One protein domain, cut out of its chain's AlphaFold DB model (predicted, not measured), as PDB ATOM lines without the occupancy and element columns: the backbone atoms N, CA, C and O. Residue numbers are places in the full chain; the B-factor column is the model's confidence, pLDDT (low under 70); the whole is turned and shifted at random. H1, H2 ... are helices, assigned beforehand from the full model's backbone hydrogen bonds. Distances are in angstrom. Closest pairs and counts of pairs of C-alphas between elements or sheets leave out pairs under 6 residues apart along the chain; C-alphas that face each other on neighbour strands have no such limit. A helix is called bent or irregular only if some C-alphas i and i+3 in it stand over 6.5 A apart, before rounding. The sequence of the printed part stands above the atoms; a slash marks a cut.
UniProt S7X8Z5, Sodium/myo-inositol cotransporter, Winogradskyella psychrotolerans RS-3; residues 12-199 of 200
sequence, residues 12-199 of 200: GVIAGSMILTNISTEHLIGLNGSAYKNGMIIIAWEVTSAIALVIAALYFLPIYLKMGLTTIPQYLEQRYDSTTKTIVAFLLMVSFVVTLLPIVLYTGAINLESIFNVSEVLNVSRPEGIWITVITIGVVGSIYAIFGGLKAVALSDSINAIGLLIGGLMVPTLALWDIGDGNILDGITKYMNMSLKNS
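AT A GLANCE: This is residues 12 to 199 of the 200 residues of the protein "Sodium/myo-inositol cotransporter" of Winogradskyella psychrotolerans RS-3 (UniProt S7X8Z5). A loose, open frame of helices: the bent helix H7 makes a V, H5b crosses one arm (H7a), H1 packs on the other (H7b) about perpendicular to it, H8 makes a corner with the far end of H7b, and H2 stands between H5b and H7b. From H2 and H5b, the long helices H3 and H5a reach out around an open middle, with H4 packed on H5a at the far end. The printed part has 188 residues, with eight named helices, H1 to H8 in order, and no named strand; the class is all helix. It is loose, with a radius of gyration of the C-alphas of 20.8 A and spans of 61 by 44 by 29 A.

IN THESE COORDINATES: By its hydrogen bonds H7, residues 126 to 179, was assigned as one helix, but it is bent: C-alphas 147 and 150 are 9.4 A apart. Its arms are H7a, residues 126 to 147, 31.5 A, from C-alpha 126 at (-1.580, 58.680, 47.299), and H7b, residues 150 to 179, 43.0 A. H5, residues 82 to 116, likewise assigned as one helix, is bent, with C-alphas 98 and 101 6.6 A apart; its arms are H5a, residues 82 to 98, 24.2 A, and H5b, residues 101 to 116, 22.1 A. H3, residues 41 to 67, 38.9 A, has a kink of 41 degrees near residue 57 and is only just irregular, with C-alphas 59 and 62 6.52 A apart. The others are H1, residues 12 to 22, from C-alpha 12 at (-29.286, 35.802, 23.074); H2, residues 25 to 38; H4, residues 72 to 79; H6, residues 118 to 121; and H8, residues 184 to 197, ending with C-alpha 197 at (-34.200, 71.758, 40.578).

HOW THE PARTS SIT: H7a and H7b touch only at the corner, and only just, with 3 pairs of C-alphas within 8 A, the closest Ala 145 and Val 153 at 6.3 A. H7a touches H5b at a steep tilt of 61 degrees, opposite ways (closest C-alphas Ala 109 and Thr 133, 5.4 A), and touches H6 (Ser 119 and Gly 129, 4.4 A). H7b touches H1, about perpendicular at 85 degrees (Leu 20 and Ala 161, 5.6 A), and H8, only just about perpendicular at 72 degrees (Trp 177 and Ile 184, 4.6 A). H2 touches H5b, about perpendicular at 80 degrees (Glu 26 and Val 104, 5.8 A). H2 and H3 form a hairpin (Ala 35 and Ile 42, 6.0 A), as do H4 and H5a (Pro 73 and Lys 85, 4.9 A); H3 and H5a are apart. Every O i to N i+4 pair is within hydrogen-bond range in H1, H4, H5a, H5b, H7a and H8, against 8 of 10 in H2, 19 of 23 in H3 and 24 of 26 in H7b; H6 is too short for such a pair.

THE WHOLE: The C-alphas farthest apart, those of Asp 81 and Asp 181, are 63.1 A apart. The printed part has no cut, and the links between successive helices are tight. Residues 44 to 63, 93 to 99 and 192 to 199 stand free. Mean pLDDT of the printed part is 86.3; residues 12 to 14 and 195 to 199 are under 70.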
ATOM      1  N   GLY A  12     -29.240  35.060  21.810       69.25
ATOM      2  CA  GLY A  12     -29.286  35.802  23.074       69.25
ATOM      3  C   GLY A  12     -28.112  35.504  24.012       69.25
ATOM      4  O   GLY A  12     -27.576  36.423  24.621       69.25
ATOM      5  N   VAL A  13     -27.654  34.248  24.086       69.56
ATOM      6  CA  VAL A  13     -26.488  33.865  24.906       69.56
ATOM      7  C   VAL A  13     -25.204  34.455  24.324       69.56
ATOM      8  O   VAL A  13     -24.351  34.932  25.068       69.56
ATOM      9  N   ILE A  14     -25.089  34.485  22.994       69.81
ATOM     10  CA  ILE A  14     -23.948  35.095  22.298       69.81
ATOM     11  C   ILE A  14     -23.922  36.604  22.562       69.81
ATOM     12  O   ILE A  14     -22.898  37.125  22.993       69.81
ATOM     13  N   ALA A  15     -25.052  37.293  22.377       71.38
ATOM     14  CA  ALA A  15     -25.155  38.729  22.634       71.38
ATOM     15  C   ALA A  15     -24.842  39.074  24.100       71.38
ATOM     16  O   ALA A  15     -24.043  39.972  24.360       71.38
ATOM     17  N   GLY A  16     -25.400  38.318  25.052       72.69
ATOM     18  CA  GLY A  16     -25.117  38.495  26.477       72.69
ATOM     19  C   GLY A  16     -23.638  38.291  26.812       72.69
ATOM     20  O   GLY A  16     -23.049  39.113  27.505       72.69
ATOM     21  N   SER A  17     -23.007  37.249  26.266       72.69
ATOM     22  CA  SER A  17     -21.573  36.997  26.453       72.69
ATOM     23  C   SER A  17     -20.698  38.101  25.850       72.69
ATOM     24  O   SER A  17     -19.717  38.501  26.475       72.69
ATOM     25  N   MET A  18     -21.060  38.637  24.680       76.31
ATOM     26  CA  MET A  18     -20.321  39.736  24.048       76.31
ATOM     27  C   MET A  18     -20.407  41.029  24.865       76.31
ATOM     28  O   MET A  18     -19.383  41.681  25.053       76.31
ATOM     29  N   ILE A  19     -21.587  41.366  25.400       77.88
ATOM     30  CA  ILE A  19     -21.764  42.524  26.292       77.88
ATOM     31  C   ILE A  19     -20.939  42.338  27.568       77.88
ATOM     32  O   ILE A  19     -20.177  43.222  27.947       77.88
ATOM     33  N   LEU A  20     -21.039  41.166  28.198       74.12
ATOM     34  CA  LEU A  20     -20.298  40.842  29.418       74.12
ATOM     35  C   LEU A  20     -18.777  40.925  29.234       74.12
ATOM     36  O   LEU A  20     -18.081  41.357  30.143       74.12
ATOM     37  N   THR A  21     -18.273  40.562  28.054       75.38
ATOM     38  CA  THR A  21     -16.837  40.638  27.724       75.38
ATOM     39  C   THR A  21     -16.378  42.073  27.439       75.38
ATOM     40  O   THR A  21     -15.187  42.363  27.498       75.38
ATOM     41  N   ASN A  22     -17.300  42.982  27.111       78.31
ATOM     42  CA  ASN A  22     -16.971  44.374  26.821       78.31
ATOM     43  C   ASN A  22     -16.909  45.245  28.087       78.31
ATOM     44  O   ASN A  22     -16.221  46.260  28.091       78.31
ATOM     45  N   ILE A  23     -17.558  44.834  29.181       82.44
ATOM     46  CA  ILE A  23     -17.548  45.581  30.444       82.44
ATOM     47  C   ILE A  23     -16.206  45.397  31.162       82.44
ATOM     48  O   ILE A  23     -15.776  44.283  31.450       82.44
ATOM     49  N   SER A  24     -15.574  46.513  31.519       82.75
ATOM     50  CA  SER A  24     -14.301  46.547  32.241       82.75
ATOM     51  C   SER A  24     -14.287  47.664  33.294       82.75
ATOM     52  O   SER A  24     -15.256  48.418  33.446       82.75
ATOM     53  N   THR A  25     -13.178  47.800  34.029       81.44
ATOM     54  CA  THR A  25     -12.981  48.890  35.003       81.44
ATOM     55  C   THR A  25     -13.049  50.279  34.363       81.44
ATOM     56  O   THR A  25     -13.433  51.239  35.030       81.44
ATOM     57  N   GLU A  26     -12.754  50.391  33.065       85.25
ATOM     58  CA  GLU A  26     -12.952  51.614  32.284       85.25
ATOM     59  C   GLU A  26     -14.414  52.067  32.319       85.25
ATOM     60  O   GLU A  26     -14.695  53.219  32.642       85.25
ATOM     61  N   HIS A  27     -15.352  51.163  32.031       86.56
ATOM     62  CA  HIS A  27     -16.776  51.492  32.022       86.56
ATOM     63  C   HIS A  27     -17.274  51.806  33.438       86.56
ATOM     64  O   HIS A  27     -18.001  52.776  33.649       86.56
ATOM     65  N   LEU A  28     -16.840  51.024  34.430       84.38
ATOM     66  CA  LEU A  28     -17.312  51.172  35.808       84.38
ATOM     67  C   LEU A  28     -16.771  52.411  36.527       84.38
ATOM     68  O   LEU A  28     -17.433  52.906  37.434       84.38
ATOM     69  N   ILE A  29     -15.597  52.917  36.151       85.38
ATOM     70  CA  ILE A  29     -14.937  54.019  36.869       85.38
ATOM     71  C   ILE A  29     -14.676  55.192  35.938       85.38
ATOM     72  O   ILE A  29     -15.024  56.323  36.268       85.38
ATOM     73  N   GLY A  30     -14.082  54.936  34.774       84.38
ATOM     74  CA  GLY A  30     -13.763  55.967  33.789       84.38
ATOM     75  C   GLY A  30     -15.021  56.634  33.243       84.38
ATOM     76  O   GLY A  30     -15.205  57.840  33.424       84.38
ATOM     77  N   LEU A  31     -15.920  55.854  32.637       86.69
ATOM     78  CA  LEU A  31     -17.163  56.396  32.083       86.69
ATOM     79  C   LEU A  31     -18.097  56.920  33.171       86.69
ATOM     80  O   LEU A  31     -18.626  58.015  33.011       86.69
ATOM     81  N   ASN A  32     -18.249  56.217  34.299       86.69
ATOM     82  CA  ASN A  32     -19.062  56.706  35.418       86.69
ATOM     83  C   ASN A  32     -18.512  58.007  36.024       86.69
ATOM     84  O   ASN A  32     -19.274  58.941  36.267       86.69
ATOM     85  N   GLY A  33     -17.196  58.121  36.214       85.94
ATOM     86  CA  GLY A  33     -16.563  59.356  36.684       85.94
ATOM     87  C   GLY A  33     -16.712  60.495  35.676       85.94
ATOM     88  O   GLY A  33     -16.981  61.642  36.042       85.94
ATOM     89  N   SER A  34     -16.618  60.182  34.385       86.25
ATOM     90  CA  SER A  34     -16.883  61.164  33.346       86.25
ATOM     91  C   SER A  34     -18.370  61.547  33.292       86.25
ATOM     92  O   SER A  34     -18.662  62.706  33.007       86.25
ATOM     93  N   ALA A  35     -19.302  60.635  33.582       87.50
ATOM     94  CA  ALA A  35     -20.741  60.901  33.612       87.50
ATOM     95  C   ALA A  35     -21.114  61.740  34.838       87.50
ATOM     96  O   ALA A  35     -21.962  62.621  34.746       87.50
ATOM     97  N   TYR A  36     -20.416  61.552  35.959       85.06
ATOM     98  CA  TYR A  36     -20.525  62.431  37.121       85.06
ATOM     99  C   TYR A  36     -20.125  63.877  36.784       85.06
ATOM    100  O   TYR A  36     -20.790  64.819  37.207       85.06
ATOM    101  N   LYS A  37     -19.070  64.068  35.980       86.31
ATOM    102  CA  LYS A  37     -18.589  65.402  35.583       86.31
ATOM    103  C   LYS A  37     -19.399  66.040  34.447       86.31
ATOM    104  O   LYS A  37     -19.659  67.237  34.481       86.31
ATOM    105  N   ASN A  38     -19.738  65.260  33.422       84.19
ATOM    106  CA  ASN A  38     -20.305  65.750  32.161       84.19
ATOM    107  C   ASN A  38     -21.810  65.443  32.017       84.19
ATOM    108  O   ASN A  38     -22.425  65.815  31.019       84.19
ATOM    109  N   GLY A  39     -22.409  64.752  32.986       84.31
ATOM    110  CA  GLY A  39     -23.807  64.338  32.957       84.31
ATOM    111  C   GLY A  39     -24.099  63.235  31.933       84.31
ATOM    112  O   GLY A  39     -23.240  62.442  31.547       84.31
ATOM    113  N   MET A  40     -25.347  63.206  31.459       82.69
ATOM    114  CA  MET A  40     -25.876  62.159  30.572       82.69
ATOM    115  C   MET A  40     -25.319  62.185  29.140       82.69
ATOM    116  O   MET A  40     -25.628  61.287  28.361       82.69
ATOM    117  N   ILE A  41     -24.485  63.167  28.769       86.56
ATOM    118  CA  ILE A  41     -23.934  63.275  27.406       86.56
ATOM    119  C   ILE A  41     -23.125  62.037  26.993       86.56
ATOM    120  O   ILE A  41     -23.080  61.687  25.818       86.56
ATOM    121  N   ILE A  42     -22.544  61.325  27.959       85.75
ATOM    122  CA  ILE A  42     -21.759  60.105  27.716       85.75
ATOM    123  C   ILE A  42     -22.620  58.971  27.169       85.75
ATOM    124  O   ILE A  42     -22.149  58.176  26.362       85.75
ATOM    125  N   ILE A  43     -23.908  58.944  27.516       86.12
ATOM    126  CA  ILE A  43     -24.849  57.942  27.006       86.12
ATOM    127  C   ILE A  43     -24.965  58.040  25.477       86.12
ATOM    128  O   ILE A  43     -25.150  57.023  24.811       86.12
ATOM    129  N   ALA A  44     -24.793  59.232  24.892       88.69
ATOM    130  CA  ALA A  44     -24.829  59.398  23.441       88.69
ATOM    131  C   ALA A  44     -23.726  58.588  22.731       88.69
ATOM    132  O   ALA A  44     -23.973  58.037  21.656       88.69
ATOM    133  N   TRP A  45     -22.539  58.469  23.336       85.06
ATOM    134  CA  TRP A  45     -21.434  57.665  22.803       85.06
ATOM    135  C   TRP A  45     -21.781  56.172  22.769       85.06
ATOM    136  O   TRP A  45     -21.597  55.507  21.749       85.06
ATOM    137  N   GLU A  46     -22.359  55.661  23.853       85.12
ATOM    138  CA  GLU A  46     -22.754  54.253  23.974       85.12
ATOM    139  C   GLU A  46     -23.899  53.899  23.016       85.12
ATOM    140  O   GLU A  46     -23.837  52.905  22.291       85.12
ATOM    141  N   VAL A  47     -24.929  54.747  22.941       88.62
ATOM    142  CA  VAL A  47     -26.094  54.508  22.074       88.62
ATOM    143  C   VAL A  47     -25.701  54.529  20.597       88.62
ATOM    144  O   VAL A  47     -26.120  53.658  19.831       88.62
ATOM    145  N   THR A  48     -24.877  55.492  20.180       90.62
ATOM    146  CA  THR A  48     -24.411  55.566  18.785       90.62
ATOM    147  C   THR A  48     -23.516  54.384  18.420       90.62
ATOM    148  O   THR A  48     -23.692  53.796  17.349       90.62
ATOM    149  N   SER A  49     -22.629  53.970  19.328       88.25
ATOM    150  CA  SER A  49     -21.780  52.785  19.156       88.25
ATOM    151  C   SER A  49     -22.600  51.498  19.048       88.25
ATOM    152  O   SER A  49     -22.334  50.677  18.169       88.25
ATOM    153  N   ALA A  50     -23.643  51.335  19.867       87.25
ATOM    154  CA  ALA A  50     -24.532  50.176  19.810       87.25
ATOM    155  C   ALA A  50     -25.251  50.063  18.454       87.25
ATOM    156  O   ALA A  50     -25.298  48.982  17.863       87.25
ATOM    157  N   ILE A  51     -25.759  51.177  17.915       89.94
ATOM    158  CA  ILE A  51     -26.396  51.200  16.588       89.94
ATOM    159  C   ILE A  51     -25.384  50.825  15.499       89.94
ATOM    160  O   ILE A  51     -25.671  49.971  14.655       89.94
ATOM    161  N   ALA A  52     -24.190  51.423  15.533       90.69
ATOM    162  CA  ALA A  52     -23.122  51.110  14.588       90.69
ATOM    163  C   ALA A  52     -22.727  49.625  14.648       90.69
ATOM    164  O   ALA A  52     -22.547  48.996  13.604       90.69
ATOM    165  N   LEU A  53     -22.665  49.045  15.851       87.19
ATOM    166  CA  LEU A  53     -22.359  47.632  16.062       87.19
ATOM    167  C   LEU A  53     -23.444  46.715  15.491       87.19
ATOM    168  O   LEU A  53     -23.109  45.723  14.850       87.19
ATOM    169  N   VAL A  54     -24.728  47.037  15.675       88.31
ATOM    170  CA  VAL A  54     -25.834  46.251  15.100       88.31
ATOM    171  C   VAL A  54     -25.766  46.262  13.574       88.31
ATOM    172  O   VAL A  54     -25.855  45.206  12.949       88.31
ATOM    173  N   ILE A  55     -25.551  47.433  12.968       91.12
ATOM    174  CA  ILE A  55     -25.387  47.549  11.512       91.12
ATOM    175  C   ILE A  55     -24.173  46.728  11.064       91.12
ATOM    176  O   ILE A  55     -24.284  45.899  10.159       91.12
ATOM    177  N   ALA A  56     -23.030  46.890  11.729       87.88
ATOM    178  CA  ALA A  56     -21.826  46.140  11.408       87.88
ATOM    179  C   ALA A  56     -22.039  44.622  11.545       87.88
ATOM    180  O   ALA A  56     -21.622  43.863  10.672       87.88
ATOM    181  N   ALA A  57     -22.738  44.167  12.584       85.25
ATOM    182  CA  ALA A  57     -23.064  42.761  12.775       85.25
ATOM    183  C   ALA A  57     -23.946  42.233  11.634       85.25
ATOM    184  O   ALA A  57     -23.646  41.184  11.078       85.25
ATOM    185  N   LEU A  58     -24.984  42.961  11.215       87.56
ATOM    186  CA  LEU A  58     -25.862  42.510  10.129       87.56
ATOM    187  C   LEU A  58     -25.139  42.399   8.777       87.56
ATOM    188  O   LEU A  58     -25.428  41.481   8.009       87.56
ATOM    189  N   TYR A  59     -24.187  43.293   8.494       88.44
ATOM    190  CA  TYR A  59     -23.466  43.308   7.216       88.44
ATOM    191  C   TYR A  59     -22.203  42.438   7.209       88.44
ATOM    192  O   TYR A  59     -22.002  41.654   6.281       88.44
ATOM    193  N   PHE A  60     -21.345  42.550   8.223       84.62
ATOM    194  CA  PHE A  60     -20.033  41.899   8.231       84.62
ATOM    195  C   PHE A  60     -20.063  40.472   8.786       84.62
ATOM    196  O   PHE A  60     -19.349  39.610   8.271       84.62
ATOM    197  N   LEU A  61     -20.910  40.174   9.780       83.25
ATOM    198  CA  LEU A  61     -21.013  38.824  10.349       83.25
ATOM    199  C   LEU A  61     -21.317  37.737   9.299       83.25
ATOM    200  O   LEU A  61     -20.602  36.732   9.289       83.25
ATOM    201  N   PRO A  62     -22.302  37.888   8.384       82.50
ATOM    202  CA  PRO A  62     -22.568  36.853   7.384       82.50
ATOM    203  C   PRO A  62     -21.404  36.664   6.404       82.50
ATOM    204  O   PRO A  62     -21.228  35.566   5.878       82.50
ATOM    205  N   ILE A  63     -20.604  37.706   6.160       83.81
ATOM    206  CA  ILE A  63     -19.417  37.636   5.301       83.81
ATOM    207  C   ILE A  63     -18.320  36.838   6.011       83.81
ATOM    208  O   ILE A  63     -17.822  35.856   5.457       83.81
ATOM    209  N   TYR A  64     -17.998  37.192   7.259       81.50
ATOM    210  CA  TYR A  64     -16.953  36.515   8.032       81.50
ATOM    211  C   TYR A  64     -17.257  35.034   8.270       81.50
ATOM    212  O   TYR A  64     -16.373  34.193   8.097       81.50
ATOM    213  N   LEU A  65     -18.515  34.699   8.580       81.06
ATOM    214  CA  LEU A  65     -18.930  33.310   8.788       81.06
ATOM    215  C   LEU A  65     -18.807  32.461   7.512       81.06
ATOM    216  O   LEU A  65     -18.411  31.301   7.597       81.06
ATOM    217  N   LYS A  66     -19.098  33.023   6.328       83.19
ATOM    218  CA  LYS A  66     -18.952  32.312   5.042       83.19
ATOM    219  C   LYS A  66     -17.494  32.058   4.662       83.19
ATOM    220  O   LYS A  66     -17.207  31.052   4.022       83.19
ATOM    221  N   MET A  67     -16.588  32.957   5.042       81.12
ATOM    222  CA  MET A  67     -15.156  32.843   4.738       81.12
ATOM    223  C   MET A  67     -14.417  31.893   5.697       81.12
ATOM    224  O   MET A  67     -13.263  31.560   5.448       81.12
ATOM    225  N   GLY A  68     -15.062  31.444   6.784       79.44
ATOM    226  CA  GLY A  68     -14.445  30.561   7.781       79.44
ATOM    227  C   GLY A  68     -13.312  31.227   8.571       79.44
ATOM    228  O   GLY A  68     -12.469  30.539   9.143       79.44
ATOM    229  N   LEU A  69     -13.277  32.560   8.578       79.06
ATOM    230  CA  LEU A  69     -12.233  33.348   9.221       79.06
ATOM    231  C   LEU A  69     -12.470  33.441  10.724       79.06
ATOM    232  O   LEU A  69     -13.609  33.522  11.183       79.06
ATOM    233  N   THR A  70     -11.379  33.470  11.486       71.31
ATOM    234  CA  THR A  70     -11.437  33.525  12.955       71.31
ATOM    235  C   THR A  70     -10.953  34.852  13.532       71.31
ATOM    236  O   THR A  70     -11.268  35.153  14.678       71.31
ATOM    237  N   THR A  71     -10.223  35.670  12.759       82.19
ATOM    238  CA  THR A  71      -9.699  36.967  13.220       82.19
ATOM    239  C   THR A  71      -9.712  38.040  12.123       82.19
ATOM    240  O   THR A  71      -9.666  37.737  10.929       82.19
ATOM    241  N   ILE A  72      -9.731  39.320  12.520       85.31
ATOM    242  CA  ILE A  72      -9.665  40.463  11.587       85.31
ATOM    243  C   ILE A  72      -8.360  40.462  10.764       85.31
ATOM    244  O   ILE A  72      -8.434  40.637   9.548       85.31
ATOM    245  N   PRO A  73      -7.164  40.213  11.337       85.62
ATOM    246  CA  PRO A  73      -5.943  40.149  10.533       85.62
ATOM    247  C   PRO A  73      -5.950  39.018   9.491       85.62
ATOM    248  O   PRO A  73      -5.405  39.201   8.406       85.62
ATOM    249  N   GLN A  74      -6.600  37.878   9.767       84.31
ATOM    250  CA  GLN A  74      -6.776  36.812   8.766       84.31
ATOM    251  C   GLN A  74      -7.663  37.261   7.599       84.31
ATOM    252  O   GLN A  74      -7.380  36.927   6.451       84.31
ATOM    253  N   TYR A  75      -8.711  38.047   7.869       86.06
ATOM    254  CA  TYR A  75      -9.512  38.647   6.800       86.06
ATOM    255  C   TYR A  75      -8.661  39.534   5.888       86.06
ATOM    256  O   TYR A  75      -8.751  39.439   4.664       86.06
ATOM    257  N   LEU A  76      -7.812  40.375   6.483       87.12
ATOM    258  CA  LEU A  76      -6.944  41.278   5.730       87.12
ATOM    259  C   LEU A  76      -5.900  40.529   4.902       87.12
ATOM    260  O   LEU A  76      -5.635  40.931   3.776       87.12
ATOM    261  N   GLU A  77      -5.364  39.423   5.414       88.50
ATOM    262  CA  GLU A  77      -4.454  38.549   4.665       88.50
ATOM    263  C   GLU A  77      -5.119  37.942   3.432       88.50
ATOM    264  O   GLU A  77      -4.531  37.946   2.355       88.50
ATOM    265  N   GLN A  78      -6.356  37.457   3.569       86.88
ATOM    266  CA  GLN A  78      -7.086  36.852   2.456       86.88
ATOM    267  C   GLN A  78      -7.533  37.893   1.418       86.88
ATOM    268  O   GLN A  78      -7.642  37.580   0.233       86.88
ATOM    269  N   ARG A  79      -7.827  39.124   1.856       87.50
ATOM    270  CA  ARG A  79      -8.325  40.197   0.985       87.50
ATOM    271  C   ARG A  79      -7.214  41.004   0.308       87.50
ATOM    272  O   ARG A  79      -7.455  41.514  -0.792       87.50
ATOM    273  N   TYR A  80      -6.075  41.159   0.975       89.50
ATOM    274  CA  TYR A  80      -4.935  41.960   0.534       89.50
ATOM    275  C   TYR A  80      -3.684  41.081   0.441       89.50
ATOM    276  O   TYR A  80      -3.462  40.465  -0.597       89.50
ATOM    277  N   ASP A  81      -2.876  41.025   1.501       92.12
ATOM    278  CA  ASP A  81      -1.629  40.266   1.554       92.12
ATOM    279  C   ASP A  81      -1.119  40.084   3.002       92.12
ATOM    280  O   ASP A  81      -1.616  40.687   3.962       92.12
ATOM    281  N   SER A  82      -0.078  39.259   3.170       92.44
ATOM    282  CA  SER A  82       0.545  38.992   4.477       92.44
ATOM    283  C   SER A  82       1.212  40.231   5.096       92.44
ATOM    284  O   SER A  82       1.310  40.328   6.327       92.44
ATOM    285  N   THR A  83       1.668  41.188   4.280       93.81
ATOM    286  CA  THR A  83       2.281  42.430   4.775       93.81
ATOM    287  C   THR A  83       1.232  43.292   5.464       93.81
ATOM    288  O   THR A  83       1.428  43.689   6.616       93.81
ATOM    289  N   THR A  84       0.078  43.498   4.820       92.62
ATOM    290  CA  THR A  84      -1.046  44.255   5.394       92.62
ATOM    291  C   THR A  84      -1.527  43.634   6.702       92.62
ATOM    292  O   THR A  84      -1.711  44.345   7.692       92.62
ATOM    293  N   LYS A  85      -1.657  42.299   6.758       92.44
ATOM    294  CA  LYS A  85      -1.981  41.585   8.006       92.44
ATOM    295  C   LYS A  85      -1.005  41.913   9.129       92.44
ATOM    296  O   LYS A  85      -1.442  42.179  10.245       92.44
ATOM    297  N   THR A  86       0.296  41.873   8.850       93.25
ATOM    298  CA  THR A  86       1.335  42.080   9.869       93.25
ATOM    299  C   THR A  86       1.321  43.514  10.382       93.25
ATOM    300  O   THR A  86       1.343  43.725  11.593       93.25
ATOM    301  N   ILE A  87       1.202  44.496   9.480       95.19
ATOM    302  CA  ILE A  87       1.108  45.916   9.845       95.19
ATOM    303  C   ILE A  87      -0.124  46.157  10.718       95.19
ATOM    304  O   ILE A  87      -0.010  46.751  11.787       95.19
ATOM    305  N   VAL A  88      -1.298  45.666  10.311       93.88
ATOM    306  CA  VAL A  88      -2.528  45.891  11.083       93.88
ATOM    307  C   VAL A  88      -2.503  45.144  12.412       93.88
ATOM    308  O   VAL A  88      -2.871  45.724  13.429       93.88
ATOM    309  N   ALA A  89      -2.026  43.898  12.451       93.38
ATOM    310  CA  ALA A  89      -1.862  43.171  13.708       93.38
ATOM    311  C   ALA A  89      -0.928  43.919  14.672       93.38
ATOM    312  O   ALA A  89      -1.242  44.042  15.855       93.38
ATOM    313  N   PHE A  90       0.176  44.474  14.165       95.25
ATOM    314  CA  PHE A  90       1.085  45.297  14.956       95.25
ATOM    315  C   PHE A  90       0.411  46.570  15.478       95.25
ATOM    316  O   PHE A  90       0.473  46.838  16.675       95.25
ATOM    317  N   LEU A  91      -0.292  47.315  14.618       94.88
ATOM    318  CA  LEU A  91      -1.019  48.523  15.021       94.88
ATOM    319  C   LEU A  91      -2.083  48.229  16.085       94.88
ATOM    320  O   LEU A  91      -2.200  48.979  17.051       94.88
ATOM    321  N   LEU A  92      -2.818  47.121  15.950       92.56
ATOM    322  CA  LEU A  92      -3.794  46.689  16.951       92.56
ATOM    323  C   LEU A  92      -3.117  46.363  18.285       92.56
ATOM    324  O   LEU A  92      -3.571  46.837  19.322       92.56
ATOM    325  N   MET A  93      -2.013  45.607  18.271       94.06
ATOM    326  CA  MET A  93      -1.258  45.300  19.492       94.06
ATOM    327  C   MET A  93      -0.744  46.569  20.178       94.06
ATOM    328  O   MET A  93      -0.916  46.720  21.386       94.06
ATOM    329  N   VAL A  94      -0.164  47.501  19.417       96.25
ATOM    330  CA  VAL A  94       0.299  48.790  19.951       96.25
ATOM    331  C   VAL A  94      -0.868  49.579  20.536       96.25
ATOM    332  O   VAL A  94      -0.739  50.108  21.638       96.25
ATOM    333  N   SER A  95      -2.019  49.610  19.860       93.44
ATOM    334  CA  SER A  95      -3.221  50.254  20.390       93.44
ATOM    335  C   SER A  95      -3.608  49.665  21.745       93.44
ATOM    336  O   SER A  95      -3.776  50.420  22.692       93.44
ATOM    337  N   PHE A  96      -3.680  48.337  21.890       90.81
ATOM    338  CA  PHE A  96      -4.006  47.718  23.182       90.81
ATOM    339  C   PHE A  96      -3.005  48.083  24.283       90.81
ATOM    340  O   PHE A  96      -3.415  48.401  25.399       90.81
ATOM    341  N   VAL A  97      -1.707  48.070  23.975       93.94
ATOM    342  CA  VAL A  97      -0.646  48.358  24.951       93.94
ATOM    343  C   VAL A  97      -0.622  49.827  25.371       93.94
ATOM    344  O   VAL A  97      -0.331  50.120  26.527       93.94
ATOM    345  N   VAL A  98      -0.919  50.748  24.455       95.00
ATOM    346  CA  VAL A  98      -0.796  52.192  24.701       95.00
ATOM    347  C   VAL A  98      -2.099  52.809  25.203       95.00
ATOM    348  O   VAL A  98      -2.051  53.757  25.983       95.00
ATOM    349  N   THR A  99      -3.256  52.299  24.781       90.94
ATOM    350  CA  THR A  99      -4.552  52.886  25.144       90.94
ATOM    351  C   THR A  99      -5.253  52.063  26.213       90.94
ATOM    352  O   THR A  99      -5.485  52.555  27.313       90.94
ATOM    353  N   LEU A 100      -5.546  50.795  25.929       89.50
ATOM    354  CA  LEU A 100      -6.433  50.001  26.775       89.50
ATOM    355  C   LEU A 100      -5.762  49.569  28.084       89.50
ATOM    356  O   LEU A 100      -6.324  49.791  29.155       89.50
ATOM    357  N   LEU A 101      -4.558  48.989  28.025       91.81
ATOM    358  CA  LEU A 101      -3.884  48.479  29.226       91.81
ATOM    359  C   LEU A 101      -3.625  49.571  30.281       91.81
ATOM    360  O   LEU A 101      -3.949  49.330  31.445       91.81
ATOM    361  N   PRO A 102      -3.114  50.772  29.936       92.75
ATOM    362  CA  PRO A 102      -2.902  51.824  30.924       92.75
ATOM    363  C   PRO A 102      -4.207  52.308  31.553       92.75
ATOM    364  O   PRO A 102      -4.252  52.497  32.767       92.75
ATOM    365  N   ILE A 103      -5.279  52.458  30.763       91.75
ATOM    366  CA  ILE A 103      -6.596  52.869  31.268       91.75
ATOM    367  C   ILE A 103      -7.126  51.838  32.269       91.75
ATOM    368  O   ILE A 103      -7.525  52.209  33.375       91.75
ATOM    369  N   VAL A 104      -7.093  50.549  31.924       90.69
ATOM    370  CA  VAL A 104      -7.597  49.471  32.789       90.69
ATOM    371  C   VAL A 104      -6.780  49.364  34.080       90.69
ATOM    372  O   VAL A 104      -7.358  49.330  35.167       90.69
ATOM    373  N   LEU A 105      -5.445  49.380  33.992       93.50
ATOM    374  CA  LEU A 105      -4.576  49.294  35.171       93.50
ATOM    375  C   LEU A 105      -4.725  50.510  36.091       93.50
ATOM    376  O   LEU A 105      -4.814  50.354  37.308       93.50
ATOM    377  N   TYR A 106      -4.785  51.716  35.524       93.62
ATOM    378  CA  TYR A 106      -4.904  52.948  36.300       93.62
ATOM    379  C   TYR A 106      -6.274  53.078  36.973       93.62
ATOM    380  O   TYR A 106      -6.352  53.355  38.171       93.62
ATOM    381  N   THR A 107      -7.360  52.828  36.235       91.94
ATOM    382  CA  THR A 107      -8.719  52.838  36.807       91.94
ATOM    383  C   THR A 107      -8.883  51.754  37.871       91.94
ATOM    384  O   THR A 107      -9.442  52.027  38.932       91.94
ATOM    385  N   GLY A 108      -8.326  50.559  37.646       91.94
ATOM    386  CA  GLY A 108      -8.288  49.488  38.642       91.94
ATOM    387  C   GLY A 108      -7.520  49.878  39.909       91.94
ATOM    388  O   GLY A 108      -7.998  49.627  41.015       91.94
ATOM    389  N   ALA A 109      -6.376  50.551  39.770       93.62
ATOM    390  CA  ALA A 109      -5.595  51.021  40.911       93.62
ATOM    391  C   ALA A 109      -6.313  52.111  41.717       93.62
ATOM    392  O   ALA A 109      -6.336  52.035  42.943       93.62
ATOM    393  N   ILE A 110      -6.965  53.076  41.054       92.94
ATOM    394  CA  ILE A 110      -7.818  54.069  41.732       92.94
ATOM    395  C   ILE A 110      -8.951  53.384  42.502       92.94
ATOM    396  O   ILE A 110      -9.300  53.828  43.597       92.94
ATOM    397  N   ASN A 111      -9.525  52.311  41.951       89.88
ATOM    398  CA  ASN A 111     -10.588  51.570  42.623       89.88
ATOM    399  C   ASN A 111     -10.109  50.957  43.936       89.88
ATOM    400  O   ASN A 111     -10.730  51.148  44.977       89.88
ATOM    401  N   LEU A 112      -8.992  50.227  43.879       92.00
ATOM    402  CA  LEU A 112      -8.426  49.588  45.062       92.00
ATOM    403  C   LEU A 112      -7.999  50.628  46.092       92.00
ATOM    404  O   LEU A 112      -8.277  50.448  47.272       92.00
ATOM    405  N   GLU A 113      -7.414  51.735  45.641       92.94
ATOM    406  CA  GLU A 113      -7.103  52.870  46.502       92.94
ATOM    407  C   GLU A 113      -8.357  53.414  47.202       92.94
ATOM    408  O   GLU A 113      -8.316  53.659  48.398       92.94
ATOM    409  N   SER A 114      -9.484  53.541  46.498       88.44
ATOM    410  CA  SER A 114     -10.727  54.097  47.063       88.44
ATOM    411  C   SER A 114     -11.446  53.147  48.028       88.44
ATOM    412  O   SER A 114     -12.178  53.604  48.900       88.44
ATOM    413  N   ILE A 115     -11.278  51.830  47.858       89.69
ATOM    414  CA  ILE A 115     -11.941  50.807  48.686       89.69
ATOM    415  C   ILE A 115     -11.087  50.435  49.901       89.69
ATOM    416  O   ILE A 115     -11.615  50.251  50.995       89.69
ATOM    417  N   PHE A 116      -9.777  50.287  49.703       91.81
ATOM    418  CA  PHE A 116      -8.860  49.751  50.709       91.81
ATOM    419  C   PHE A 116      -7.938  50.806  51.324       91.81
ATOM    420  O   PHE A 116      -7.180  50.455  52.225       91.81
ATOM    421  N   ASN A 117      -7.982  52.061  50.854       91.44
ATOM    422  CA  ASN A 117      -7.068  53.135  51.263       91.44
ATOM    423  C   ASN A 117      -5.608  52.657  51.241       91.44
ATOM    424  O   ASN A 117      -4.886  52.741  52.236       91.44
ATOM    425  N   VAL A 118      -5.188  52.081  50.109       90.62
ATOM    426  CA  VAL A 118      -3.894  51.391  49.971       90.62
ATOM    427  C   VAL A 118      -2.733  52.310  50.357       90.62
ATOM    428  O   VAL A 118      -1.800  51.859  51.026       90.62
ATOM    429  N   SER A 119      -2.797  53.595  50.003       89.81
ATOM    430  CA  SER A 119      -1.788  54.580  50.407       89.81
ATOM    431  C   SER A 119      -1.682  54.768  51.925       89.81
ATOM    432  O   SER A 119      -0.568  54.813  52.448       89.81
ATOM    433  N   GLU A 120      -2.804  54.787  52.648       89.38
ATOM    434  CA  GLU A 120      -2.829  54.893  54.114       89.38
ATOM    435  C   GLU A 120      -2.288  53.622  54.771       89.38
ATOM    436  O   GLU A 120      -1.444  53.692  55.665       89.38
ATOM    437  N   VAL A 121      -2.710  52.451  54.284       91.50
ATOM    438  CA  VAL A 121      -2.255  51.148  54.796       91.50
ATOM    439  C   VAL A 121      -0.741  50.992  54.647       91.50
ATOM    440  O   VAL A 121      -0.068  50.479  55.544       91.50
ATOM    441  N   LEU A 122      -0.191  51.451  53.523       89.50
ATOM    442  CA  LEU A 122       1.240  51.382  53.235       89.50
ATOM    443  C   LEU A 122       2.031  52.585  53.777       89.50
ATOM    444  O   LEU A 122       3.257  52.573  53.682       89.50
ATOM    445  N   ASN A 123       1.370  53.581  54.379       90.75
ATOM    446  CA  ASN A 123       1.969  54.840  54.847       90.75
ATOM    447  C   ASN A 123       2.789  55.571  53.765       90.75
ATOM    448  O   ASN A 123       3.873  56.094  54.031       90.75
ATOM    449  N   VAL A 124       2.276  55.603  52.536       93.12
ATOM    450  CA  VAL A 124       2.892  56.285  51.385       93.12
ATOM    451  C   VAL A 124       1.981  57.393  50.871       93.12
ATOM    452  O   VAL A 124       0.805  57.468  51.225       93.12
ATOM    453  N   SER A 125       2.496  58.268  50.008       93.06
ATOM    454  CA  SER A 125       1.630  59.259  49.369       93.06
ATOM    455  C   SER A 125       0.632  58.581  48.416       93.06
ATOM    456  O   SER A 125       0.923  57.555  47.801       93.06
ATOM    457  N   ARG A 126      -0.556  59.173  48.240       90.12
ATOM    458  CA  ARG A 126      -1.580  58.680  47.299       90.12
ATOM    459  C   ARG A 126      -1.046  58.346  45.893       90.12
ATOM    460  O   ARG A 126      -1.362  57.264  45.398       90.12
ATOM    461  N   PRO A 127      -0.256  59.207  45.217       92.19
ATOM    462  CA  PRO A 127       0.281  58.858  43.902       92.19
ATOM    463  C   PRO A 127       1.229  57.653  43.959       92.19
ATOM    464  O   PRO A 127       1.180  56.814  43.063       92.19
ATOM    465  N   GLU A 128       2.046  57.518  45.006       92.19
ATOM    466  CA  GLU A 128       2.917  56.349  45.191       92.19
ATOM    467  C   GLU A 128       2.103  55.072  45.433       92.19
ATOM    468  O   GLU A 128       2.386  54.050  44.813       92.19
ATOM    469  N   GLY A 129       1.047  55.138  46.253       93.06
ATOM    470  CA  GLY A 129       0.125  54.021  46.485       93.06
ATOM    471  C   GLY A 129      -0.543  53.536  45.195       93.06
ATOM    472  O   GLY A 129      -0.590  52.330  44.931       93.06
ATOM    473  N   ILE A 130      -0.968  54.465  44.332       94.44
ATOM    474  CA  ILE A 130      -1.511  54.138  43.005       94.44
ATOM    475  C   ILE A 130      -0.444  53.458  42.139       94.44
ATOM    476  O   ILE A 130      -0.728  52.414  41.557       94.44
ATOM    477  N   TRP A 131       0.781  53.988  42.072       95.19
ATOM    478  CA  TRP A 131       1.869  53.377  41.294       95.19
ATOM    479  C   TRP A 131       2.212  51.962  41.764       95.19
ATOM    480  O   TRP A 131       2.326  51.051  40.940       95.19
ATOM    481  N   ILE A 132       2.323  51.760  43.078       94.31
ATOM    482  CA  ILE A 132       2.557  50.441  43.681       94.31
ATOM    483  C   ILE A 132       1.436  49.481  43.280       94.31
ATOM    484  O   ILE A 132       1.699  48.351  42.862       94.31
ATOM    485  N   THR A 133       0.190  49.943  43.343       95.19
ATOM    486  CA  THR A 133      -0.981  49.140  42.991       95.19
ATOM    487  C   THR A 133      -1.003  48.789  41.500       95.19
ATOM    488  O   THR A 133      -1.202  47.624  41.159       95.19
ATOM    489  N   VAL A 134      -0.726  49.747  40.607       96.19
ATOM    490  CA  VAL A 134      -0.626  49.521  39.152       96.19
ATOM    491  C   VAL A 134       0.409  48.441  38.837       96.19
ATOM    492  O   VAL A 134       0.110  47.493  38.109       96.19
ATOM    493  N   ILE A 135       1.614  48.557  39.405       95.88
ATOM    494  CA  ILE A 135       2.693  47.586  39.190       95.88
ATOM    495  C   ILE A 135       2.290  46.217  39.746       95.88
ATOM    496  O   ILE A 135       2.481  45.205  39.076       95.88
ATOM    497  N   THR A 136       1.681  46.180  40.930       94.75
ATOM    498  CA  THR A 136       1.248  44.933  41.573       94.75
ATOM    499  C   THR A 136       0.196  44.207  40.736       94.75
ATOM    500  O   THR A 136       0.379  43.029  40.428       94.75
ATOM    501  N   ILE A 137      -0.864  44.899  40.298       93.94
ATOM    502  CA  ILE A 137      -1.895  44.322  39.419       93.94
ATOM    503  C   ILE A 137      -1.263  43.851  38.103       93.94
ATOM    504  O   ILE A 137      -1.552  42.745  37.649       93.94
ATOM    505  N   GLY A 138      -0.376  44.655  37.506       94.06
ATOM    506  CA  GLY A 138       0.294  44.319  36.250       94.06
ATOM    507  C   GLY A 138       1.161  43.062  36.352       94.06
ATOM    508  O   GLY A 138       1.082  42.188  35.488       94.06
ATOM    509  N   VAL A 139       1.949  42.931  37.421       95.06
ATOM    510  CA  VAL A 139       2.809  41.762  37.667       95.06
ATOM    511  C   VAL A 139       1.974  40.523  37.971       95.06
ATOM    512  O   VAL A 139       2.172  39.489  37.333       95.06
ATOM    513  N   VAL A 140       1.010  40.614  38.893       93.25
ATOM    514  CA  VAL A 140       0.142  39.480  39.252       93.25
ATOM    515  C   VAL A 140      -0.682  39.026  38.047       93.25
ATOM    516  O   VAL A 140      -0.731  37.830  37.758       93.25
ATOM    517  N   GLY A 141      -1.263  39.967  37.299       90.44
ATOM    518  CA  GLY A 141      -2.017  39.688  36.076       90.44
ATOM    519  C   GLY A 141      -1.153  39.037  34.996       90.44
ATOM    520  O   GLY A 141      -1.585  38.084  34.350       90.44
ATOM    521  N   SER A 142       0.095  39.487  34.846       91.31
ATOM    522  CA  SER A 142       1.048  38.919  33.886       91.31
ATOM    523  C   SER A 142       1.476  37.503  34.272       91.31
ATOM    524  O   SER A 142       1.471  36.620  33.420       91.31
ATOM    525  N   ILE A 143       1.789  37.251  35.548       92.19
ATOM    526  CA  ILE A 143       2.070  35.900  36.067       92.19
ATOM    527  C   ILE A 143       0.865  34.995  35.797       92.19
ATOM    528  O   ILE A 143       1.010  33.926  35.205       92.19
ATOM    529  N   TYR A 144      -0.334  35.447  36.161       87.12
ATOM    530  CA  TYR A 144      -1.563  34.699  35.927       87.12
ATOM    531  C   TYR A 144      -1.771  34.359  34.443       87.12
ATOM    532  O   TYR A 144      -2.047  33.206  34.107       87.12
ATOM    533  N   ALA A 145      -1.572  35.325  33.544       87.56
ATOM    534  CA  ALA A 145      -1.731  35.121  32.107       87.56
ATOM    535  C   ALA A 145      -0.667  34.179  31.515       87.56
ATOM    536  O   ALA A 145      -1.001  33.304  30.713       87.56
ATOM    537  N   ILE A 146       0.600  34.325  31.924       90.50
ATOM    538  CA  ILE A 146       1.724  33.517  31.426       90.50
ATOM    539  C   ILE A 146       1.579  32.055  31.858       90.50
ATOM    540  O   ILE A 146       1.731  31.158  31.030       90.50
ATOM    541  N   PHE A 147       1.270  31.801  33.134       88.94
ATOM    542  CA  PHE A 147       1.192  30.436  33.665       88.94
ATOM    543  C   PHE A 147      -0.169  29.771  33.435       88.94
ATOM    544  O   PHE A 147      -0.229  28.560  33.229       88.94
ATOM    545  N   GLY A 148      -1.265  30.534  33.456       84.00
ATOM    546  CA  GLY A 148      -2.613  30.003  33.237       84.00
ATOM    547  C   GLY A 148      -2.932  29.739  31.761       84.00
ATOM    548  O   GLY A 148      -3.730  28.853  31.437       84.00
ATOM    549  N   GLY A 149      -2.309  30.493  30.853       84.69
ATOM    550  CA  GLY A 149      -2.605  30.448  29.426       84.69
ATOM    551  C   GLY A 149      -4.016  30.945  29.080       84.69
ATOM    552  O   GLY A 149      -4.847  31.236  29.941       84.69
ATOM    553  N   LEU A 150      -4.319  31.009  27.779       78.75
ATOM    554  CA  LEU A 150      -5.551  31.634  27.269       78.75
ATOM    555  C   LEU A 150      -6.840  30.997  27.820       78.75
ATOM    556  O   LEU A 150      -7.839  31.684  28.012       78.75
ATOM    557  N   LYS A 151      -6.828  29.685  28.091       77.06
ATOM    558  CA  LYS A 151      -8.007  28.975  28.605       77.06
ATOM    559  C   LYS A 151      -8.326  29.355  30.051       77.06
ATOM    560  O   LYS A 151      -9.502  29.505  30.371       77.06
ATOM    561  N   ALA A 152      -7.314  29.486  30.911       81.31
ATOM    562  CA  ALA A 152      -7.534  29.897  32.296       81.31
ATOM    563  C   ALA A 152      -8.039  31.341  32.348       81.31
ATOM    564  O   ALA A 152      -9.045  31.601  32.999       81.31
ATOM    565  N   VAL A 153      -7.416  32.236  31.570       81.81
ATOM    566  CA  VAL A 153      -7.833  33.641  31.453       81.81
ATOM    567  C   VAL A 153      -9.289  33.748  30.993       81.81
ATOM    568  O   VAL A 153     -10.100  34.380  31.659       81.81
ATOM    569  N   ALA A 154      -9.676  33.035  29.931       79.56
ATOM    570  CA  ALA A 154     -11.056  33.062  29.447       79.56
ATOM    571  C   ALA A 154     -12.075  32.549  30.488       79.56
ATOM    572  O   ALA A 154     -13.201  33.050  30.567       79.56
ATOM    573  N   LEU A 155     -11.695  31.551  31.293       80.94
ATOM    574  CA  LEU A 155     -12.554  31.032  32.357       80.94
ATOM    575  C   LEU A 155     -12.704  32.043  33.500       80.94
ATOM    576  O   LEU A 155     -13.829  32.285  33.938       80.94
ATOM    577  N   SER A 156     -11.605  32.645  33.965       82.88
ATOM    578  CA  SER A 156     -11.676  33.685  34.997       82.88
ATOM    579  C   SER A 156     -12.473  34.888  34.527       82.88
ATOM    580  O   SER A 156     -13.292  35.388  35.289       82.88
ATOM    581  N   ASP A 157     -12.300  35.309  33.275       83.25
ATOM    582  CA  ASP A 157     -13.016  36.457  32.716       83.25
ATOM    583  C   ASP A 157     -14.523  36.201  32.688       83.25
ATOM    584  O   ASP A 157     -15.303  37.058  33.096       83.25
ATOM    585  N   SER A 158     -14.937  34.988  32.314       79.75
ATOM    586  CA  SER A 158     -16.353  34.597  32.314       79.75
ATOM    587  C   SER A 158     -16.975  34.662  33.714       79.75
ATOM    588  O   SER A 158     -18.116  35.095  33.868       79.75
ATOM    589  N   ILE A 159     -16.230  34.249  34.745       84.81
ATOM    590  CA  ILE A 159     -16.684  34.290  36.143       84.81
ATOM    591  C   ILE A 159     -16.705  35.738  36.655       84.81
ATOM    592  O   ILE A 159     -17.696  36.178  37.241       84.81
ATOM    593  N   ASN A 160     -15.638  36.494  36.393       85.06
ATOM    594  CA  ASN A 160     -15.503  37.888  36.804       85.06
ATOM    595  C   ASN A 160     -16.587  38.764  36.174       85.06
ATOM    596  O   ASN A 160     -17.148  39.610  36.863       85.06
ATOM    597  N   ALA A 161     -16.943  38.529  34.911       82.50
ATOM    598  CA  ALA A 161     -17.983  39.287  34.224       82.50
ATOM    599  C   ALA A 161     -19.353  39.171  34.915       82.50
ATOM    600  O   ALA A 161     -20.085  40.156  35.000       82.50
ATOM    601  N   ILE A 162     -19.688  38.003  35.476       83.81
ATOM    602  CA  ILE A 162     -20.918  37.824  36.264       83.81
ATOM    603  C   ILE A 162     -20.846  38.653  37.552       83.81
ATOM    604  O   ILE A 162     -21.807  39.341  37.897       83.81
ATOM    605  N   GLY A 163     -19.702  38.625  38.242       87.44
ATOM    606  CA  GLY A 163     -19.474  39.443  39.434       87.44
ATOM    607  C   GLY A 163     -19.577  40.942  39.143       87.44
ATOM    608  O   GLY A 163     -20.241  41.666  39.885       87.44
ATOM    609  N   LEU A 164     -18.992  41.397  38.031       85.56
ATOM    610  CA  LEU A 164     -19.079  42.783  37.573       85.56
ATOM    611  C   LEU A 164     -20.508  43.180  37.204       85.56
ATOM    612  O   LEU A 164     -20.917  44.291  37.527       85.56
ATOM    613  N   LEU A 165     -21.285  42.291  36.580       85.62
ATOM    614  CA  LEU A 165     -22.691  42.554  36.272       85.62
ATOM    615  C   LEU A 165     -23.512  42.742  37.554       85.62
ATOM    616  O   LEU A 165     -24.255  43.714  37.675       85.62
ATOM    617  N   ILE A 166     -23.362  41.830  38.518       88.88
ATOM    618  CA  ILE A 166     -24.076  41.906  39.798       88.88
ATOM    619  C   ILE A 166     -23.662  43.175  40.547       88.88
ATOM    620  O   ILE A 166     -24.523  43.964  40.926       88.88
ATOM    621  N   GLY A 167     -22.357  43.417  40.700       87.81
ATOM    622  CA  GLY A 167     -21.839  44.612  41.369       87.81
ATOM    623  C   GLY A 167     -22.277  45.907  40.682       87.81
ATOM    624  O   GLY A 167     -22.749  46.830  41.342       87.81
ATOM    625  N   GLY A 168     -22.208  45.951  39.350       86.06
ATOM    626  CA  GLY A 168     -22.625  47.095  38.542       86.06
ATOM    627  C   GLY A 168     -24.114  47.423  38.669       86.06
ATOM    628  O   GLY A 168     -24.470  48.596  38.629       86.06
ATOM    629  N   LEU A 169     -24.979  46.424  38.879       87.81
ATOM    630  CA  LEU A 169     -26.409  46.628  39.149       87.81
ATOM    631  C   LEU A 169     -26.694  46.949  40.626       87.81
ATOM    632  O   LEU A 169     -27.635  47.687  40.930       87.81
ATOM    633  N   MET A 170     -25.885  46.431  41.553       90.00
ATOM    634  CA  MET A 170     -26.022  46.708  42.986       90.00
ATOM    635  C   MET A 170     -25.732  48.172  43.329       90.00
ATOM    636  O   MET A 170     -26.454  48.764  44.124       90.00
ATOM    637  N   VAL A 171     -24.718  48.788  42.718       88.38
ATOM    638  CA  VAL A 171     -24.349  50.186  43.009       88.38
ATOM    639  C   VAL A 171     -25.514  51.176  42.803       88.38
ATOM    640  O   VAL A 171     -25.867  51.864  43.762       88.38
ATOM    641  N   PRO A 172     -26.168  51.263  41.625       88.06
ATOM    642  CA  PRO A 172     -27.279  52.192  41.425       88.06
ATOM    643  C   PRO A 172     -28.524  51.813  42.234       88.06
ATOM    644  O   PRO A 172     -29.257  52.697  42.668       88.06
ATOM    645  N   THR A 173     -28.774  50.521  42.471       88.50
ATOM    646  CA  THR A 173     -29.939  50.089  43.263       88.50
ATOM    647  C   THR A 173     -29.796  50.455  44.738       88.50
ATOM    648  O   THR A 173     -30.748  50.973  45.320       88.50
ATOM    649  N   LEU A 174     -28.611  50.275  45.326       89.88
ATOM    650  CA  LEU A 174     -28.311  50.713  46.692       89.88
ATOM    651  C   LEU A 174     -28.292  52.241  46.808       89.88
ATOM    652  O   LEU A 174     -28.821  52.778  47.776       89.88
ATOM    653  N   ALA A 175     -27.756  52.948  45.809       87.25
ATOM    654  CA  ALA A 175     -27.795  54.409  45.787       87.25
ATOM    655  C   ALA A 175     -29.238  54.946  45.774       87.25
ATOM    656  O   ALA A 175     -29.567  55.859  46.526       87.25
ATOM    657  N   LEU A 176     -30.127  54.362  44.961       88.12
ATOM    658  CA  LEU A 176     -31.544  54.741  44.935       88.12
ATOM    659  C   LEU A 176     -32.276  54.362  46.226       88.12
ATOM    660  O   LEU A 176     -33.147  55.109  46.663       88.12
ATOM    661  N   TRP A 177     -31.927  53.231  46.839       90.62
ATOM    662  CA  TRP A 177     -32.460  52.833  48.141       90.62
ATOM    663  C   TRP A 177     -32.116  53.853  49.231       90.62
ATOM    664  O   TRP A 177     -32.991  54.227  50.011       90.62
ATOM    665  N   ASP A 178     -30.861  54.307  49.268       89.56
ATOM    666  CA  ASP A 178     -30.369  55.292  50.235       89.56
ATOM    667  C   ASP A 178     -31.025  56.665  50.023       89.56
ATOM    668  O   ASP A 178     -31.563  57.260  50.954       89.56
ATOM    669  N   ILE A 179     -31.112  57.125  48.768       87.50
ATOM    670  CA  ILE A 179     -31.827  58.365  48.420       87.50
ATOM    671  C   ILE A 179     -33.307  58.273  48.817       87.50
ATOM    672  O   ILE A 179     -33.880  59.249  49.309       87.50
ATOM    673  N   GLY A 180     -33.928  57.120  48.575       83.94
ATOM    674  CA  GLY A 180     -35.345  56.851  48.797       83.94
ATOM    675  C   GLY A 180     -35.720  56.426  50.213       83.94
ATOM    676  O   GLY A 180     -36.817  55.902  50.388       83.94
ATOM    677  N   ASP A 181     -34.830  56.604  51.196       85.06
ATOM    678  CA  ASP A 181     -35.079  56.303  52.613       85.06
ATOM    679  C   ASP A 181     -35.628  54.872  52.847       85.06
ATOM    680  O   ASP A 181     -36.475  54.640  53.711       85.06
ATOM    681  N   GLY A 182     -35.169  53.892  52.056       82.12
ATOM    682  CA  GLY A 182     -35.631  52.500  52.124       82.12
ATOM    683  C   GLY A 182     -36.546  52.041  50.988       82.12
ATOM    684  O   GLY A 182     -36.878  50.856  50.928       82.12
ATOM    685  N   ASN A 183     -36.933  52.930  50.068       85.88
ATOM    686  CA  ASN A 183     -37.750  52.589  48.901       85.88
ATOM    687  C   ASN A 183     -37.131  53.101  47.591       85.88
ATOM    688  O   ASN A 183     -37.028  54.298  47.344       85.88
ATOM    689  N   ILE A 184     -36.785  52.175  46.692       84.12
ATOM    690  CA  ILE A 184     -36.151  52.482  45.399       84.12
ATOM    691  C   ILE A 184     -37.048  53.361  44.508       84.12
ATOM    692  O   ILE A 184     -36.543  54.248  43.822       84.12
ATOM    693  N   LEU A 185     -38.370  53.147  44.513       84.38
ATOM    694  CA  LEU A 185     -39.313  53.921  43.687       84.38
ATOM    695  C   LEU A 185     -39.397  55.382  44.149       84.38
ATOM    696  O   LEU A 185     -39.419  56.305  43.326       84.38
ATOM    697  N   ASP A 186     -39.367  55.592  45.464       82.62
ATOM    698  CA  ASP A 186     -39.310  56.928  46.058       82.62
ATOM    699  C   ASP A 186     -37.946  57.573  45.787       82.62
ATOM    700  O   ASP A 186     -37.876  58.759  45.455       82.62
ATOM    701  N   GLY A 187     -36.874  56.775  45.800       82.56
ATOM    702  CA  GLY A 187     -35.529  57.185  45.404       82.56
ATOM    703  C   GLY A 187     -35.460  57.727  43.978       82.56
ATOM    704  O   GLY A 187     -34.902  58.803  43.759       82.56
ATOM    705  N   ILE A 188     -36.090  57.045  43.016       84.06
ATOM    706  CA  ILE A 188     -36.179  57.511  41.620       84.06
ATOM    707  C   ILE A 188     -36.917  58.851  41.554       84.06
ATOM    708  O   ILE A 188     -36.444  59.796  40.921       84.06
ATOM    709  N   THR A 189     -38.059  58.958  42.232       82.94
ATOM    710  CA  THR A 189     -38.892  60.169  42.206       82.94
ATOM    711  C   THR A 189     -38.163  61.364  42.829       82.94
ATOM    712  O   THR A 189     -38.147  62.462  42.267       82.94
ATOM    713  N   LYS A 190     -37.496  61.151  43.966       83.19
ATOM    714  CA  LYS A 190     -36.714  62.168  44.681       83.19
ATOM    715  C   LYS A 190     -35.485  62.599  43.877       83.19
ATOM    716  O   LYS A 190     -35.229  63.799  43.774       83.19
ATOM    717  N   TYR A 191     -34.798  61.655  43.233       80.62
ATOM    718  CA  TYR A 191     -33.696  61.943  42.315       80.62
ATOM    719  C   TYR A 191     -34.147  62.794  41.118       80.62
ATOM    720  O   TYR A 191     -33.522  63.816  40.830       80.62
ATOM    721  N   MET A 192     -35.256  62.440  40.458       79.00
ATOM    722  CA  MET A 192     -35.777  63.229  39.331       79.00
ATOM    723  C   MET A 192     -36.134  64.660  39.752       79.00
ATOM    724  O   MET A 192     -35.781  65.615  39.059       79.00
ATOM    725  N   ASN A 193     -36.754  64.827  40.920       80.75
ATOM    726  CA  ASN A 193     -37.098  66.147  41.452       80.75
ATOM    727  C   ASN A 193     -35.856  66.982  41.815       80.75
ATOM    728  O   ASN A 193     -35.828  68.187  41.560       80.75
ATOM    729  N   MET A 194     -34.811  66.359  42.372       74.44
ATOM    730  CA  MET A 194     -33.526  67.023  42.630       74.44
ATOM    731  C   MET A 194     -32.821  67.433  41.333       74.44
ATOM    732  O   MET A 194     -32.331  68.558  41.233       74.44
ATOM    733  N   SER A 195     -32.811  66.557  40.327       68.62
ATOM    734  CA  SER A 195     -32.176  66.831  39.036       68.62
ATOM    735  C   SER A 195     -32.832  68.006  38.308       68.62
ATOM    736  O   SER A 195     -32.121  68.817  37.723       68.62
ATOM    737  N   LEU A 196     -34.162  68.127  38.369       64.06
ATOM    738  CA  LEU A 196     -34.901  69.232  37.747       64.06
ATOM    739  C   LEU A 196     -34.677  70.575  38.459       64.06
ATOM    740  O   LEU A 196     -34.686  71.627  37.819       64.06
ATOM    741  N   LYS A 197     -34.453  70.552  39.778       61.31
ATOM    742  CA  LYS A 197     -34.200  71.758  40.578       61.31
ATOM    743  C   LYS A 197     -32.781  72.311  40.395       61.31
ATOM    744  O   LYS A 197     -32.606  73.514  40.498       61.31
ATOM    745  N   ASN A 198     -31.799  71.451  40.112       58.34
ATOM    746  CA  ASN A 198     -30.414  71.854  39.820       58.34
ATOM    747  C   ASN A 198     -30.187  72.284  38.356       58.34
ATOM    748  O   ASN A 198     -29.098  72.747  38.028       58.34
ATOM    749  N   SER A 199     -31.177  72.101  37.474       54.97
ATOM    750  CA  SER A 199     -31.129  72.528  36.065       54.97
ATOM    751  C   SER A 199     -31.822  73.872  35.782       54.97
ATOM    752  O   SER A 199     -31.857  74.287  34.625       54.97
TER     753      SER A 199